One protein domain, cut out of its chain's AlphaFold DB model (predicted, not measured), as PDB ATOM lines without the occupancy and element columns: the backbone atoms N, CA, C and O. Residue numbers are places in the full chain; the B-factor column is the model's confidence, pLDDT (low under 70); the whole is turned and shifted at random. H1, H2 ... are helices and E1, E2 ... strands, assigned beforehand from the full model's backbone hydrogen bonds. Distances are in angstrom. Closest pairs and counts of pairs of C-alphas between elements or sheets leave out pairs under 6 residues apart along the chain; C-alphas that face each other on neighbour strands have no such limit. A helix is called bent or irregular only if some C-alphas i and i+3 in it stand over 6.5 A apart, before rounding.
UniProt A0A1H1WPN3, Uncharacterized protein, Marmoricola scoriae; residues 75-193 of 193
ATOM      1  N   ALA A  75      22.959  76.415  95.767       86.88
ATOM      2  CA  ALA A  75      23.558  77.691  95.375       86.88
ATOM      3  C   ALA A  75      24.532  78.242  96.433       86.88
ATOM      4  O   ALA A  75      25.585  78.769  96.077       86.88
ATOM      5  N   ALA A  76      24.207  78.107  97.721       90.44
ATOM      6  CA  ALA A  76      25.078  78.551  98.806       90.44
ATOM      7  C   ALA A  76      26.332  77.666  98.937       90.44
ATOM      8  O   ALA A  76      27.442  78.193  99.012       90.44
ATOM      9  N   GLY A  77      26.194  76.337  98.849       92.56
ATOM     10  CA  GLY A  77      27.343  75.423  98.823       92.56
ATOM     11  C   GLY A  77      28.307  75.697  97.661       92.56
ATOM     12  O   GLY A  77      29.527  75.676  97.835       92.56
ATOM     13  N   LEU A  78      27.779  76.065  96.486       95.00
ATOM     14  CA  LEU A  78      28.601  76.481  95.345       95.00
ATOM     15  C   LEU A  78      29.401  77.764  95.611       95.00
ATOM     16  O   LEU A  78      30.519  77.874  95.114       95.00
ATOM     17  N   ARG A  79      28.899  78.710  96.418       96.00
ATOM     18  CA  ARG A  79      29.667  79.915  96.792       96.00
ATOM     19  C   ARG A  79      30.882  79.561  97.644       96.00
ATOM     20  O   ARG A  79      31.974  80.054  97.368       96.00
ATOM     21  N   TYR A  80      30.724  78.664  98.621       96.88
ATOM     22  CA  TYR A  80      31.863  78.157  99.391       96.88
ATOM     23  C   TYR A  80      32.865  77.437  98.492       96.88
ATOM     24  O   TYR A  80      34.062  77.672  98.633       96.88
ATOM     25  N   ARG A  81      32.387  76.633  97.527       96.00
ATOM     26  CA  ARG A  81      33.237  76.007  96.503       96.00
ATOM     27  C   ARG A  81      34.020  77.052  95.695       96.00
ATOM     28  O   ARG A  81      35.222  76.915  95.508       96.00
ATOM     29  N   THR A  82      33.379  78.126  95.243       96.50
ATOM     30  CA  THR A  82      34.079  79.211  94.538       96.50
ATOM     31  C   THR A  82      35.146  79.859  95.417       96.50
ATOM     32  O   THR A  82      36.244  80.144  94.938       96.50
ATOM     33  N   LEU A  83      34.857  80.062  96.704       96.38
ATOM     34  CA  LEU A  83      35.792  80.676  97.644       96.38
ATOM     35  C   LEU A  83      37.042  79.808  97.857       96.38
ATOM     36  O   LEU A  83      38.162  80.315  97.810       96.38
ATOM     37  N   ILE A  84      36.866  78.495  98.028       95.69
ATOM     38  CA  ILE A  84      37.986  77.555  98.157       95.69
ATOM     39  C   ILE A  84      38.816  77.458  96.874       95.69
ATOM     40  O   ILE A  84      40.042  77.527  96.952       95.69
ATOM     41  N   THR A  85      38.178  77.364  95.703       95.50
ATOM     42  CA  THR A  85      38.891  77.361  94.417       95.50
ATOM     43  C   THR A  85      39.696  78.645  94.250       95.50
ATOM     44  O   THR A  85      40.884  78.590  93.954       95.50
ATOM     45  N   THR A  86      39.091  79.793  94.576       96.19
ATOM     46  CA  THR A  86      39.775  81.091  94.547       96.19
ATOM     47  C   THR A  86      41.019  81.078  95.428       96.19
ATOM     48  O   THR A  86      42.057  81.578  95.008       96.19
ATOM     49  N   LEU A  87      40.951  80.510  96.638       95.44
ATOM     50  CA  LEU A  87      42.121  80.412  97.510       95.44
ATOM     51  C   LEU A  87      43.230  79.553  96.889       95.44
ATOM     52  O   LEU A  87      44.394  79.956  96.927       95.44
ATOM     53  N   PHE A  88      42.888  78.385  96.340       94.19
ATOM     54  CA  PHE A  88      43.870  77.478  95.743       94.19
ATOM     55  C   PHE A  88      44.526  78.058  94.492       94.19
ATOM     56  O   PHE A  88      45.744  77.944  94.360       94.19
ATOM     57  N   ASP A  89      43.784  78.794  93.665       94.31
ATOM     58  CA  ASP A  89      44.343  79.513  92.516       94.31
ATOM     59  C   ASP A  89      45.420  80.532  92.937       94.31
ATOM     60  O   ASP A  89      46.359  80.801  92.188       94.31
ATOM     61  N   GLN A  90      45.335  81.077  94.160       93.25
ATOM     62  CA  GLN A  90      46.347  82.002  94.679       93.25
ATOM     63  C   GLN A  90      47.575  81.305  95.277       93.25
ATOM     64  O   GLN A  90      48.617  81.955  95.395       93.25
ATOM     65  N   GLN A  91      47.515  80.019  95.647       85.38
ATOM     66  CA  GLN A  91      48.623  79.359  96.358       85.38
ATOM     67  C   GLN A  91      49.921  79.296  95.541       85.38
ATOM     68  O   GLN A  91      51.000  79.333  96.124       85.38
ATOM     69  N   GLY A  92      49.844  79.287  94.207       83.62
ATOM     70  CA  GLY A  92      51.029  79.370  93.341       83.62
ATOM     71  C   GLY A  92      51.644  80.773  93.236       83.62
ATOM     72  O   GLY A  92      52.777  80.918  92.785       83.62
ATOM     73  N   THR A  93      50.911  81.814  93.639       88.44
ATOM     74  CA  THR A  93      51.340  83.220  93.509       88.44
ATOM     75  C   THR A  93      51.883  83.807  94.805       88.44
ATOM     76  O   THR A  93      52.737  84.690  94.770       88.44
ATOM     77  N   VAL A  94      51.408  83.318  95.951       91.31
ATOM     78  CA  VAL A  94      51.773  83.858  97.261       91.31
ATOM     79  C   VAL A  94      52.988  83.125  97.806       91.31
ATOM     80  O   VAL A  94      52.920  81.948  98.146       91.31
ATOM     81  N   GLN A  95      54.097  83.845  97.953       87.56
ATOM     82  CA  GLN A  95      55.327  83.306  98.519       87.56
ATOM     83  C   GLN A  95      55.587  83.920  99.896       87.56
ATOM     84  O   GLN A  95      55.533  85.134 100.086       87.56
ATOM     85  N   ASN A  96      55.889  83.066 100.879       88.38
ATOM     86  CA  ASN A  96      56.363  83.478 102.205       88.38
ATOM     87  C   ASN A  96      55.463  84.501 102.930       88.38
ATOM     88  O   ASN A  96      55.959  85.366 103.652       88.38
ATOM     89  N   ALA A  97      54.139  84.426 102.756       92.94
ATOM     90  CA  ALA A  97      53.230  85.261 103.534       92.94
ATOM     91  C   ALA A  97      53.358  84.926 105.028       92.94
ATOM     92  O   ALA A  97      53.279  83.766 105.428       92.94
ATOM     93  N   THR A  98      53.551  85.952 105.856       94.75
ATOM     94  CA  THR A  98      53.633  85.834 107.324       94.75
ATOM     95  C   THR A  98      52.393  86.390 108.021       94.75
ATOM     96  O   THR A  98      52.202  86.164 109.215       94.75
ATOM     97  N   SER A  99      51.526  87.084 107.283       96.06
ATOM     98  CA  SER A  99      50.280  87.667 107.771       96.06
ATOM     99  C   SER A  99      49.203  87.679 106.681       96.06
ATOM    100  O   SER A  99      49.501  87.576 105.491       96.06
ATOM    101  N   ALA A 100      47.943  87.880 107.076       96.69
ATOM    102  CA  ALA A 100      46.828  88.017 106.136       96.69
ATOM    103  C   ALA A 100      47.009  89.239 105.218       96.69
ATOM    104  O   ALA A 100      46.726  89.181 104.023       96.69
ATOM    105  N   LYS A 101      47.552  90.338 105.760       97.12
ATOM    106  CA  LYS A 101      47.870  91.550 104.995       97.12
ATOM    107  C   LYS A 101      48.939  91.280 103.933       97.12
ATOM    108  O   LYS A 101      48.820  91.779 102.818       97.12
ATOM    109  N   ASP A 102      49.962  90.491 104.265       96.31
ATOM    110  CA  ASP A 102      51.002  90.099 103.308       96.31
ATOM    111  C   ASP A 102      50.476  89.148 102.240       96.31
ATOM    112  O   ASP A 102      50.821  89.316 101.072       96.31
ATOM    113  N   PHE A 103      49.610  88.205 102.618       96.44
ATOM    114  CA  PHE A 103      48.931  87.318 101.677       96.44
ATOM    115  C   PHE A 103      48.101  88.133 100.675       96.44
ATOM    116  O   PHE A 103      48.301  88.020  99.468       96.44
ATOM    117  N   ASN A 104      47.223  89.014 101.165       96.69
ATOM    118  CA  ASN A 104      46.333  89.829 100.329       96.69
ATOM    119  C   ASN A 104      47.077  90.821  99.425       96.69
ATOM    120  O   ASN A 104      46.550  91.199  98.387       96.69
ATOM    121  N   ARG A 105      48.288  91.259  99.800       96.56
ATOM    122  CA  ARG A 105      49.122  92.110  98.937       96.56
ATOM    123  C   ARG A 105      49.662  91.349  97.723       96.56
ATOM    124  O   ARG A 105      49.882  91.958  96.682       96.56
ATOM    125  N   GLN A 106      49.936  90.057  97.880       96.12
ATOM    126  CA  GLN A 106      50.526  89.216  96.833       96.12
ATOM    127  C   GLN A 106      49.462  88.560  95.949       96.12
ATOM    128  O   GLN A 106      49.652  88.429  94.742       96.12
ATOM    129  N   ALA A 107      48.343  88.163  96.552       96.31
ATOM    130  CA  ALA A 107      47.228  87.536  95.866       96.31
ATOM    131  C   ALA A 107      46.428  88.535  95.016       96.31
ATOM    132  O   ALA A 107      46.250  89.699  95.376       96.31
ATOM    133  N   LYS A 108      45.866  88.051  93.908       96.44
ATOM    134  CA  LYS A 108      44.928  88.780  93.044       96.44
ATOM    135  C   LYS A 108      43.509  88.269  93.272       96.44
ATOM    136  O   LYS A 108      42.932  87.596  92.420       96.44
ATOM    137  N   PHE A 109      42.955  88.575  94.440       96.75
ATOM    138  CA  PHE A 109      41.592  88.167  94.769       96.75
ATOM    139  C   PHE A 109      40.531  88.947  93.971       96.75
ATOM    140  O   PHE A 109      40.708  90.142  93.710       96.75
ATOM    141  N   PRO A 110      39.395  88.308  93.626       97.06
ATOM    142  CA  PRO A 110      38.212  89.008  93.143       97.06
ATOM    143  C   PRO A 110      37.720  90.070  94.136       97.06
ATOM    144  O   PRO A 110      37.907  89.961  95.347       97.06
ATOM    145  N   ALA A 111      37.027  91.092  93.633       97.00
ATOM    146  CA  ALA A 111      36.508  92.169  94.471       97.00
ATOM    147  C   ALA A 111      35.513  91.651  95.527       97.00
ATOM    148  O   ALA A 111      34.429  91.186  95.169       97.00
ATOM    149  N   GLY A 112      35.842  91.835  96.807       96.81
ATOM    150  CA  GLY A 112      35.063  91.353  97.959       96.81
ATOM    151  C   GLY A 112      35.674  90.124  98.637       96.81
ATOM    152  O   GLY A 112      35.386  89.874  99.803       96.81
ATOM    153  N   VAL A 113      36.577  89.415  97.955       98.19
ATOM    154  CA  VAL A 113      37.260  88.237  98.493       98.19
ATOM    155  C   VAL A 113      38.597  88.636  99.114       98.19
ATOM    156  O   VAL A 113      39.353  89.420  98.542       98.19
ATOM    157  N   SER A 114      38.902  88.113 100.301       98.00
ATOM    158  CA  SER A 114      40.189  88.346 100.967       98.00
ATOM    159  C   SER A 114      40.481  87.309 102.046       98.00
ATOM    160  O   SER A 114      39.580  86.655 102.565       98.00
ATOM    161  N   VAL A 115      41.747  87.193 102.438       98.06
ATOM    162  CA  VAL A 115      42.147  86.471 103.647       98.06
ATOM    163  C   VAL A 115      41.910  87.367 104.860       98.06
ATOM    164  O   VAL A 115      42.535  88.421 104.988       98.06
ATOM    165  N   GLY A 116      41.012  86.951 105.754       97.25
ATOM    166  CA  GLY A 116      40.709  87.661 107.000       97.25
ATOM    167  C   GLY A 116      41.613  87.244 108.162       97.25
ATOM    168  O   GLY A 116      41.932  88.059 109.031       97.25
ATOM    169  N   ILE A 117      42.054  85.981 108.177       97.12
ATOM    170  CA  ILE A 117      42.959  85.430 109.195       97.12
ATOM    171  C   ILE A 117      44.021  84.582 108.503       97.12
ATOM    172  O   ILE A 117      43.715  83.781 107.627       97.12
ATOM    173  N   PHE A 118      45.270  84.743 108.921       96.62
ATOM    174  CA  PHE A 118      46.366  83.869 108.536       96.62
ATOM    175  C   PHE A 118      47.292  83.707 109.731       96.62
ATOM    176  O   PHE A 118      47.800  84.698 110.262       96.62
ATOM    177  N   ASP A 119      47.503  82.464 110.142       94.19
ATOM    178  CA  ASP A 119      48.378  82.099 111.242       94.19
ATOM    179  C   ASP A 119      49.345  81.000 110.789       94.19
ATOM    180  O   ASP A 119      49.006  79.823 110.640       94.19
ATOM    181  N   ALA A 120      50.598  81.406 110.592       90.38
ATOM    182  CA  ALA A 120      51.670  80.522 110.160       90.38
ATOM    183  C   ALA A 120      52.066  79.471 111.212       90.38
ATOM    184  O   ALA A 120      52.663  78.455 110.836       90.38
ATOM    185  N   LYS A 121      51.773  79.703 112.503       89.31
ATOM    186  CA  LYS A 121      52.094  78.776 113.600       89.31
ATOM    187  C   LYS A 121      51.100  77.626 113.635       89.31
ATOM    188  O   LYS A 121      51.511  76.472 113.670       89.31
ATOM    189  N   THR A 122      49.810  77.944 113.580       89.00
ATOM    190  CA  THR A 122      48.724  76.949 113.586       89.00
ATOM    191  C   THR A 122      48.411  76.398 112.196       89.00
ATOM    192  O   THR A 122      47.574  75.508 112.062       89.00
ATOM    193  N   LYS A 123      49.091  76.907 111.155       92.06
ATOM    194  CA  LYS A 123      48.816  76.587 109.745       92.06
ATOM    195  C   LYS A 123      47.340  76.796 109.422       92.06
ATOM    196  O   LYS A 123      46.721  75.967 108.757       92.06
ATOM    197  N   SER A 124      46.782  77.889 109.937       94.75
ATOM    198  CA  SER A 124      45.388  78.238 109.723       94.75
ATOM    199  C   SER A 124      45.262  79.442 108.806       94.75
ATOM    200  O   SER A 124      46.015  80.412 108.909       94.75
ATOM    201  N   ILE A 125      44.306  79.372 107.890       96.38
ATOM    202  CA  ILE A 125      43.967  80.454 106.976       96.38
ATOM    203  C   ILE A 125      42.451  80.533 106.869       96.38
ATOM    204  O   ILE A 125      41.794  79.518 106.669       96.38
ATOM    205  N   CYS A 126      41.900  81.733 107.007       97.94
ATOM    206  CA  CYS A 126      40.493  82.002 106.766       97.94
ATOM    207  C   CYS A 126      40.349  82.978 105.606       97.94
ATOM    208  O   CYS A 126      40.856  84.104 105.666       97.94
ATOM    209  N   ILE A 127      39.656  82.535 104.562       98.12
ATOM    210  CA  ILE A 127      39.253  83.342 103.413       98.12
ATOM    211  C   ILE A 127      37.778  83.720 103.570       98.12
ATOM    212  O   ILE A 127      36.987  82.924 104.061       98.12
ATOM    213  N   GLN A 128      37.405  84.931 103.177       98.12
ATOM    214  CA  GLN A 128      36.036  85.434 103.276       98.12
ATOM    215  C   GLN A 128      35.626  86.184 102.013       98.12
ATOM    216  O   GLN A 128      36.473  86.790 101.354       98.12
ATOM    217  N   ASP A 129      34.327  86.173 101.722       98.25
ATOM    218  CA  ASP A 129      33.676  87.036 100.738       98.25
ATOM    219  C   ASP A 129      32.741  88.004 101.475       98.25
ATOM    220  O   ASP A 129      31.669  87.621 101.945       98.25
ATOM    221  N   SER A 130      33.144  89.274 101.573       97.31
ATOM    222  CA  SER A 130      32.386  90.296 102.304       97.31
ATOM    223  C   SER A 130      31.090  90.721 101.617       97.31
ATOM    224  O   SER A 130      30.258  91.364 102.250       97.31
ATOM    225  N   LYS A 131      30.903  90.395 100.333       97.00
ATOM    226  CA  LYS A 131      29.653  90.688  99.619       97.00
ATOM    227  C   LYS A 131      28.595  89.626  99.870       97.00
ATOM    228  O   LYS A 131      27.409  89.928  99.791       97.00
ATOM    229  N   GLN A 132      29.034  88.393 100.099       95.94
ATOM    230  CA  GLN A 132      28.161  87.251 100.363       95.94
ATOM    231  C   GLN A 132      28.004  86.968 101.858       95.94
ATOM    232  O   GLN A 132      27.170  86.141 102.203       95.94
ATOM    233  N   ASP A 133      28.794  87.643 102.699       97.19
ATOM    234  CA  ASP A 133      28.883  87.430 104.144       97.19
ATOM    235  C   ASP A 133      29.157  85.962 104.495       97.19
ATOM    236  O   ASP A 133      28.463  85.352 105.290       97.19
ATOM    237  N   ILE A 134      30.165  85.366 103.850       97.56
ATOM    238  CA  ILE A 134      30.595  83.990 104.128       97.56
ATOM    239  C   ILE A 134      32.104  83.918 104.315       97.56
ATOM    240  O   ILE A 134      32.867  84.684 103.711       97.56
ATOM    241  N   ALA A 135      32.551  82.931 105.085       98.19
ATOM    242  CA  ALA A 135      33.964  82.651 105.262       98.19
ATOM    243  C   ALA A 135      34.258  81.152 105.337       98.19
ATOM    244  O   ALA A 135      33.405  80.327 105.645       98.19
ATOM    245  N   LEU A 136      35.493  80.784 105.031       97.62
ATOM    246  CA  LEU A 136      35.967  79.414 105.049       97.62
ATOM    247  C   LEU A 136      37.339  79.383 105.710       97.62
ATOM    248  O   LEU A 136      38.264  80.072 105.279       97.62
ATOM    249  N   THR A 137      37.463  78.576 106.759       97.62
ATOM    250  CA  THR A 137      38.705  78.395 107.510       97.62
ATOM    251  C   THR A 137      39.301  77.030 107.228       97.62
ATOM    252  O   THR A 137      38.637  76.011 107.386       97.62
ATOM    253  N   PHE A 138      40.575  77.014 106.865       96.00
ATOM    254  CA  PHE A 138      41.411  75.828 106.863       96.00
ATOM    255  C   PHE A 138      42.261  75.785 108.118       96.00
ATOM    256  O   PHE A 138      42.808  76.805 108.555       96.00
ATOM    257  N   THR A 139      42.454  74.579 108.634       94.38
ATOM    258  CA  THR A 139      43.422  74.302 109.691       94.38
ATOM    259  C   THR A 139      44.247  73.098 109.258       94.38
ATOM    260  O   THR A 139      43.699  72.029 109.010       94.38
ATOM    261  N   GLY A 140      45.557  73.289 109.096       81.19
ATOM    262  CA  GLY A 140      46.473  72.271 108.567       81.19
ATOM    263  C   GLY A 140      47.334  71.564 109.614       81.19
ATOM    264  O   GLY A 140      48.278  70.875 109.238       81.19
ATOM    265  N   ALA A 141      47.089  71.763 110.913       70.31
ATOM    266  CA  ALA A 141      47.918  71.194 111.971       70.31
ATOM    267  C   ALA A 141      47.097  70.453 113.040       70.31
ATOM    268  O   ALA A 141      46.168  71.008 113.628       70.31
ATOM    269  N   GLY A 142      47.521  69.222 113.348       71.81
ATOM    270  CA  GLY A 142      47.041  68.428 114.483       71.81
ATOM    271  C   GLY A 142      45.724  67.681 114.247       71.81
ATOM    272  O   GLY A 142      45.272  67.510 113.117       71.81
ATOM    273  N   GLU A 143      45.100  67.230 115.337       69.50
ATOM    274  CA  GLU A 143      43.822  66.491 115.315       69.50
ATOM    275  C   GLU A 143      42.635  67.342 114.828       69.50
ATOM    276  O   GLU A 143      41.593  66.806 114.464       69.50
ATOM    277  N   ALA A 144      42.803  68.668 114.778       73.06
ATOM    278  CA  ALA A 144      41.815  69.626 114.285       73.06
ATOM    279  C   ALA A 144      41.991  69.961 112.791       73.06
ATOM    280  O   ALA A 144      41.524  71.002 112.332       73.06
ATOM    281  N   SER A 145      42.691  69.109 112.035       87.19
ATOM    282  CA  SER A 145      42.866  69.312 110.599       87.19
ATOM    283  C   SER A 145      41.518  69.235 109.878       87.19
ATOM    284  O   SER A 145      40.768  68.278 110.068       87.19
ATOM    285  N   GLY A 146      41.204  70.224 109.044       94.56
ATOM    286  CA  GLY A 146      39.933  70.250 108.325       94.56
ATOM    287  C   GLY A 146      39.569  71.603 107.735       94.56
ATOM    288  O   GLY A 146      40.376  72.538 107.706       94.56
ATOM    289  N   VAL A 147      38.328  71.676 107.258       96.88
ATOM    290  CA  VAL A 147      37.720  72.890 106.707       96.88
ATOM    291  C   VAL A 147      36.472  73.234 107.505       96.88
ATOM    292  O   VAL A 147      35.671  72.360 107.825       96.88
ATOM    293  N   VAL A 148      36.293  74.505 107.832       97.44
ATOM    294  CA  VAL A 148      35.114  75.018 108.531       97.44
ATOM    295  C   VAL A 148      34.466  76.085 107.660       97.44
ATOM    296  O   VAL A 148      35.130  77.040 107.264       97.44
ATOM    297  N   LEU A 149      33.184  75.905 107.360       97.75
ATOM    298  CA  LEU A 149      32.348  76.862 106.647       97.75
ATOM    299  C   LEU A 149      31.647  77.746 107.675       97.75
ATOM    300  O   LEU A 149      31.036  77.239 108.620       97.75
ATOM    301  N   LEU A 150      31.756  79.054 107.483       97.75
ATOM    302  CA  LEU A 150      31.212  80.076 108.360       97.75
ATOM    303  C   LEU A 150      30.162  80.899 107.615       97.75
ATOM    304  O   LEU A 150      30.400  81.301 106.469       97.75
ATOM    305  N   ASP A 151      29.037  81.157 108.269       97.19
ATOM    306  CA  ASP A 151      28.125  82.246 107.914       97.19
ATOM    307  C   ASP A 151      28.600  83.511 108.637       97.19
ATOM    308  O   ASP A 151      28.809  83.507 109.853       97.19
ATOM    309  N   GLY A 152      28.887  84.562 107.882       96.56
ATOM    310  CA  GLY A 152      29.565  85.765 108.346       96.56
ATOM    311  C   GLY A 152      31.063  85.837 108.018       96.56
ATOM    312  O   GLY A 152      31.628  85.085 107.217       96.56
ATOM    313  N   ALA A 153      31.744  86.777 108.675       97.00
ATOM    314  CA  ALA A 153      33.173  87.028 108.501       97.00
ATOM    315  C   ALA A 153      34.069  86.031 109.261       97.00
ATOM    316  O   ALA A 153      33.663  85.377 110.221       97.00
ATOM    317  N   CYS A 154      35.364  86.011 108.923       97.12
ATOM    318  CA  CYS A 154      36.359  85.175 109.605       97.12
ATOM    319  C   CYS A 154      36.430  85.387 111.126       97.12
ATOM    320  O   CYS A 154      36.836  84.493 111.866       97.12
ATOM    321  N   LYS A 155      36.079  86.586 111.608       94.88
ATOM    322  CA  LYS A 155      35.978  86.889 113.037       94.88
ATOM    323  C   LYS A 155      34.509  86.994 113.419       94.88
ATOM    324  O   LYS A 155      33.858  87.961 113.045       94.88
ATOM    325  N   GLY A 156      34.039  86.036 114.212       93.00
ATOM    326  CA  GLY A 156      32.680  86.046 114.754       93.00
ATOM    327  C   GLY A 156      31.617  85.417 113.854       93.00
ATOM    328  O   GLY A 156      30.454  85.466 114.232       93.00
ATOM    329  N   GLY A 157      31.995  84.825 112.716       95.88
ATOM    330  CA  GLY A 157      31.081  84.012 111.915       95.88
ATOM    331  C   GLY A 157      30.629  82.744 112.646       95.88
ATOM    332  O   GLY A 157      31.368  82.179 113.460       95.88
ATOM    333  N   GLU A 158      29.413  82.303 112.348       97.38
ATOM    334  CA  GLU A 158      28.809  81.089 112.892       97.38
ATOM    335  C   GLU A 158      29.238  79.867 112.078       97.38
ATOM    336  O   GLU A 158      29.214  79.882 110.850       97.38
ATOM    337  N   VAL A 159      29.619  78.780 112.752       97.44
ATOM    338  CA  VAL A 159      29.967  77.524 112.076       97.44
ATOM    339  C   VAL A 159      28.707  76.855 111.538       97.44
ATOM    340  O   VAL A 159      27.949  76.260 112.299       97.44
ATOM    341  N   VAL A 160      28.536  76.876 110.218       97.56
ATOM    342  CA  VAL A 160      27.400  76.226 109.546       97.56
ATOM    343  C   VAL A 160      27.721  74.812 109.073       97.56
ATOM    344  O   VAL A 160      26.843  73.950 109.017       97.56
ATOM    345  N   SER A 161      28.988  74.528 108.756       97.38
ATOM    346  CA  SER A 161      29.422  73.190 108.345       97.38
ATOM    347  C   SER A 161      30.910  72.976 108.614       97.38
ATOM    348  O   SER A 161      31.699  73.917 108.630       97.38
ATOM    349  N   SER A 162      31.316  71.729 108.835       97.19
ATOM    350  CA  SER A 162      32.707  71.341 109.058       97.19
ATOM    351  C   SER A 162      33.032  70.056 108.308       97.19
ATOM    352  O   SER A 162      32.292  69.076 108.368       97.19
ATOM    353  N   LEU A 163      34.154  70.069 107.598       96.44
ATOM    354  CA  LEU A 163      34.673  68.970 106.809       96.44
ATOM    355  C   LEU A 163      35.908  68.413 107.513       96.44
ATOM    356  O   LEU A 163      36.913  69.110 107.673       96.44
ATOM    357  N   VAL A 164      35.824  67.152 107.927       94.94
ATOM    358  CA  VAL A 164      36.861  66.470 108.703       94.94
ATOM    359  C   VAL A 164      37.384  65.282 107.894       94.94
ATOM    360  O   VAL A 164      36.603  64.368 107.611       94.94
ATOM    361  N   PRO A 165      38.674  65.253 107.524       92.38
ATOM    362  CA  PRO A 165      39.279  64.086 106.890       92.38
ATOM    363  C   PRO A 165      39.161  62.845 107.791       92.38
ATOM    364  O   PRO A 165      39.465  62.907 108.980       92.38
ATOM    365  N   GLN A 166      38.724  61.713 107.233       91.38
ATOM    366  CA  GLN A 166      38.602  60.422 107.936       91.38
ATOM    367  C   GLN A 166      39.560  59.346 107.403       91.38
ATOM    368  O   GLN A 166      39.471  58.177 107.774       91.38
ATOM    369  N   GLY A 167      40.499  59.727 106.541       86.44
ATOM    370  CA  GLY A 167      41.469  58.830 105.926       86.44
ATOM    371  C   GLY A 167      42.162  59.511 104.752       86.44
ATOM    372  O   GLY A 167      42.123  60.734 104.641       86.44
ATOM    373  N   ALA A 168      42.773  58.720 103.869       81.44
ATOM    374  CA  ALA A 168      43.480  59.244 102.697       81.44
ATOM    375  C   ALA A 168      42.547  59.945 101.691       81.44
ATOM    376  O   ALA A 168      42.960  60.898 101.042       81.44
ATOM    377  N   SER A 169      41.295  59.492 101.581       84.19
ATOM    378  CA  SER A 169      40.388  59.920 100.503       84.19
ATOM    379  C   SER A 169      38.976  60.253 100.986       84.19
ATOM    380  O   SER A 169      38.118  60.608 100.178       84.19
ATOM    381  N   ASP A 170      38.704  60.115 102.287       92.50
ATOM    382  CA  ASP A 170      37.367  60.347 102.823       92.50
ATOM    383  C   ASP A 170      37.291  61.611 103.673       92.50
ATOM    384  O   ASP A 170      38.191  61.927 104.453       92.50
ATOM    385  N   ILE A 171      36.189  62.334 103.502       95.12
ATOM    386  CA  ILE A 171      35.908  63.615 104.141       95.12
ATOM    387  C   ILE A 171      34.494  63.524 104.699       95.12
ATOM    388  O   ILE A 171      33.521  63.458 103.946       95.12
ATOM    389  N   ALA A 172      34.383  63.539 106.023       96.00
ATOM    390  CA  ALA A 172      33.100  63.586 106.700       96.00
ATOM    391  C   ALA A 172      32.601  65.025 106.798       96.00
ATOM    392  O   ALA A 172      33.308  65.904 107.288       96.00
ATOM    393  N   VAL A 173      31.353  65.240 106.390       97.12
ATOM    394  CA  VAL A 173      30.655  66.523 106.518       97.12
ATOM    395  C   VAL A 173      29.794  66.509 107.782       97.12
ATOM    396  O   VAL A 173      28.914  65.659 107.935       97.12
ATOM    397  N   LYS A 174      30.040  67.456 108.690       96.94
ATOM    398  CA  LYS A 174      29.270  67.707 109.917       96.94
ATOM    399  C   LYS A 174      28.555  69.055 109.808       96.94
ATOM    400  O   LYS A 174      29.163  70.017 109.357       96.94
ATOM    401  N   GLY A 175      27.310  69.146 110.272       96.25
ATOM    402  CA  GLY A 175      26.488  70.359 110.139       96.25
ATOM    403  C   GLY A 175      25.650  70.344 108.860       96.25
ATOM    404  O   GLY A 175      25.140  69.287 108.475       96.25
ATOM    405  N   ASP A 176      25.498  71.498 108.210       96.69
ATOM    406  CA  ASP A 176      24.721  71.614 106.977       96.69
ATOM    407  C   ASP A 176      25.420  70.887 105.815       96.69
ATOM    408  O   ASP A 176      26.505  71.265 105.354       96.69
ATOM    409  N   LYS A 177      24.783  69.812 105.338       95.69
ATOM    410  CA  LYS A 177      25.278  69.000 104.221       95.69
ATOM    411  C   LYS A 177      25.098  69.689 102.873       95.69
ATOM    412  O   LYS A 177      25.922  69.479 101.991       95.69
ATOM    413  N   SER A 178      24.066  70.517 102.709       95.06
ATOM    414  CA  SER A 178      23.828  71.241 101.455       95.06
ATOM    415  C   SER A 178      24.948  72.243 101.158       95.06
ATOM    416  O   SER A 178      25.310  72.441  99.999       95.06
ATOM    417  N   LEU A 179      25.565  72.785 102.213       95.62
ATOM    418  CA  LEU A 179      26.735  73.657 102.123       95.62
ATOM    419  C   LEU A 179      28.048  72.869 102.046       95.62
ATOM    420  O   LEU A 179      28.924  73.196 101.246       95.62
ATOM    421  N   GLY A 180      28.193  71.831 102.877       95.94
ATOM    422  CA  GLY A 180      29.451  71.100 103.027       95.94
ATOM    423  C   GLY A 180      29.763  70.109 101.904       95.94
ATOM    424  O   GLY A 180      30.928  69.974 101.533       95.94
ATOM    425  N   THR A 181      28.759  69.431 101.336       95.94
ATOM    426  CA  THR A 181      28.968  68.400 100.303       95.94
ATOM    427  C   THR A 181      29.646  68.950  99.044       95.94
ATOM    428  O   THR A 181      30.669  68.386  98.669       95.94
ATOM    429  N   PRO A 182      29.218  70.081  98.443       96.19
ATOM    430  CA  PRO A 182      29.896  70.629  97.263       96.19
ATOM    431  C   PRO A 182      31.377  70.969  97.491       96.19
ATOM    432  O   PRO A 182      32.192  70.865  96.576       96.19
ATOM    433  N   VAL A 183      31.733  71.382  98.713       96.31
ATOM    434  CA  VAL A 183      33.126  71.659  99.095       96.31
ATOM    435  C   VAL A 183      33.898  70.354  99.293       96.31
ATOM    436  O   VAL A 183      35.037  70.244  98.847       96.31
ATOM    437  N   ALA A 184      33.283  69.355  99.931       95.94
ATOM    438  CA  ALA A 184      33.892  68.046 100.150       95.94
ATOM    439  C   ALA A 184      34.158  67.320  98.828       95.94
ATOM    440  O   ALA A 184      35.247  66.782  98.651       95.94
ATOM    441  N   ASP A 185      33.205  67.353  97.897       95.12
ATOM    442  CA  ASP A 185      33.344  66.760  96.568       95.12
ATOM    443  C   ASP A 185      34.497  67.418  95.808       95.12
ATOM    444  O   ASP A 185      35.389  66.725  95.328       95.12
ATOM    445  N   TYR A 186      34.566  68.752  95.812       94.88
ATOM    446  CA  TYR A 186      35.680  69.477  95.200       94.88
ATOM    447  C   TYR A 186      37.043  69.115  95.816       94.88
ATOM    448  O   TYR A 186      38.025  68.925  95.097       94.88
ATOM    449  N   LEU A 187      37.123  68.994  97.144       94.06
ATOM    450  CA  LEU A 187      38.347  68.567  97.828       94.06
ATOM    451  C   LEU A 187      38.738  67.130  97.455       94.06
ATOM    452  O   LEU A 187      39.918  66.864  97.234       94.06
ATOM    453  N   LYS A 188      37.766  66.217  97.353       93.62
ATOM    454  CA  LYS A 188      37.994  64.834  96.909       93.62
ATOM    455  C   LYS A 188      38.480  64.785  95.462       93.62
ATOM    456  O   LYS A 188      39.449  64.088  95.186       93.62
ATOM    457  N   GLU A 189      37.873  65.555  94.563       93.25
ATOM    458  CA  GLU A 189      38.303  65.671  93.163       93.25
ATOM    459  C   GLU A 189      39.724  66.237  93.039       93.25
ATOM    460  O   GLU A 189      40.500  65.784  92.202       93.25
ATOM    461  N   THR A 190      40.076  67.214  93.881       90.81
ATOM    462  CA  THR A 190      41.364  67.921  93.799       90.81
ATOM    463  C   THR A 190      42.513  67.143  94.448       90.81
ATOM    464  O   THR A 190      43.638  67.202  93.957       90.81
ATOM    465  N   PHE A 191      42.258  66.425  95.550       88.25
ATOM    466  CA  PHE A 191      43.310  65.812  96.378       88.25
ATOM    467  C   PHE A 191      43.188  64.295  96.568       88.25
ATOM    468  O   PHE A 191      44.110  63.684  97.092       88.25
ATOM    469  N   GLY A 192      42.068  63.673  96.193       78.06
ATOM    470  CA  GLY A 192      41.770  62.266  96.486       78.06
ATOM    471  C   GLY A 192      42.376  61.237  95.524       78.06
ATOM    472  O   GLY A 192      41.837  60.134  95.446       78.06
ATOM    473  N   SER A 193      43.434  61.590  94.783       52.94
ATOM    474  CA  SER A 193      44.122  60.705  93.819       52.94
ATOM    475  C   SER A 193      45.322  59.988  94.428       52.94
ATOM    476  O   SER A 193      46.114  60.664  95.120       52.94
TER     477      SER A 193
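Overview. This is residues 75 to 193 of the 193 residues of an uncharacterized protein of Marmoricola scoriae (UniProt A0A1H1WPN3). A twisted wall of six antiparallel strands, E1 to E6, has its three helices over one face and no named helix over the other. H1 and H3 are side by side on that face, slantwise to the strands, H1 over E2 and E3 and H3 over E5, while the short H2 stands up over the edge strand E1. The printed part has 119 residues, and its named elements run H1, H2, E1, E2, E3, E4, E5, E6, H3; the strands follow the same order across the sheet. The class is mixed, helices and strands. The whole is compact, with a radius of gyration of the C-alphas of 13.4 A, and spans 33 by 28 by 24 A.

Arrangement. H1, residues 75 to 91, is on the sheet at a height of 8.9 A. H2, residues 100 to 106, is on the same face at 6.7 A; its closest C-alpha pair with E1, residues 113 to 119, is Ala 100 and Phe 118, 4.8 A. The strands form a meander, each the antiparallel neighbour of the one before. E1 pairs with E2, residues 124 to 129, through N 116 and O 126, 2.9 A. E2 pairs with E3, residues 134 to 139, through N 127 and O 136, 2.9 A. E3 pairs with E4, residues 146 to 151, through N 137 and O 148, 2.8 A. E4 pairs with E5, residues 158 to 165, through N 149 and O 161, 2.8 A; E5 bends by 51 degrees at residue 161. E5 pairs with E6, residues 171 to 175, through N 162 and O 174, 2.8 A. H3, residues 177 to 191, is on the same face as H1, 8.8 A high. H1 and H3 touch at a shallow tilt of 31 degrees, the same way, closest at the C-alphas of Gly 77 and Leu 179, 3.8 A. H2 and H3 are apart. Every O i to N i+4 pair is within hydrogen-bond range in H1 and H2, and 9 of 11 in H3, which is only just irregular, with C-alphas 179 and 182 6.54 A apart.

Along the chain. H1 begins at C-alpha 75, (23.558, 77.691, 95.375), and is 25.1 A long. Of the strands, E1 measures 18.0 A and E5 20.9 A. H3, 19.9 A long, ends at C-alpha 191, (43.310, 65.812, 96.378).

Size, cuts and confidence. The C-alphas farthest apart, of Ala 111 and Gly 167, are 35.6 A apart. The printed part has no cut and no long link. Its mean pLDDT is 93.4; residues 143 and 193 are under 70.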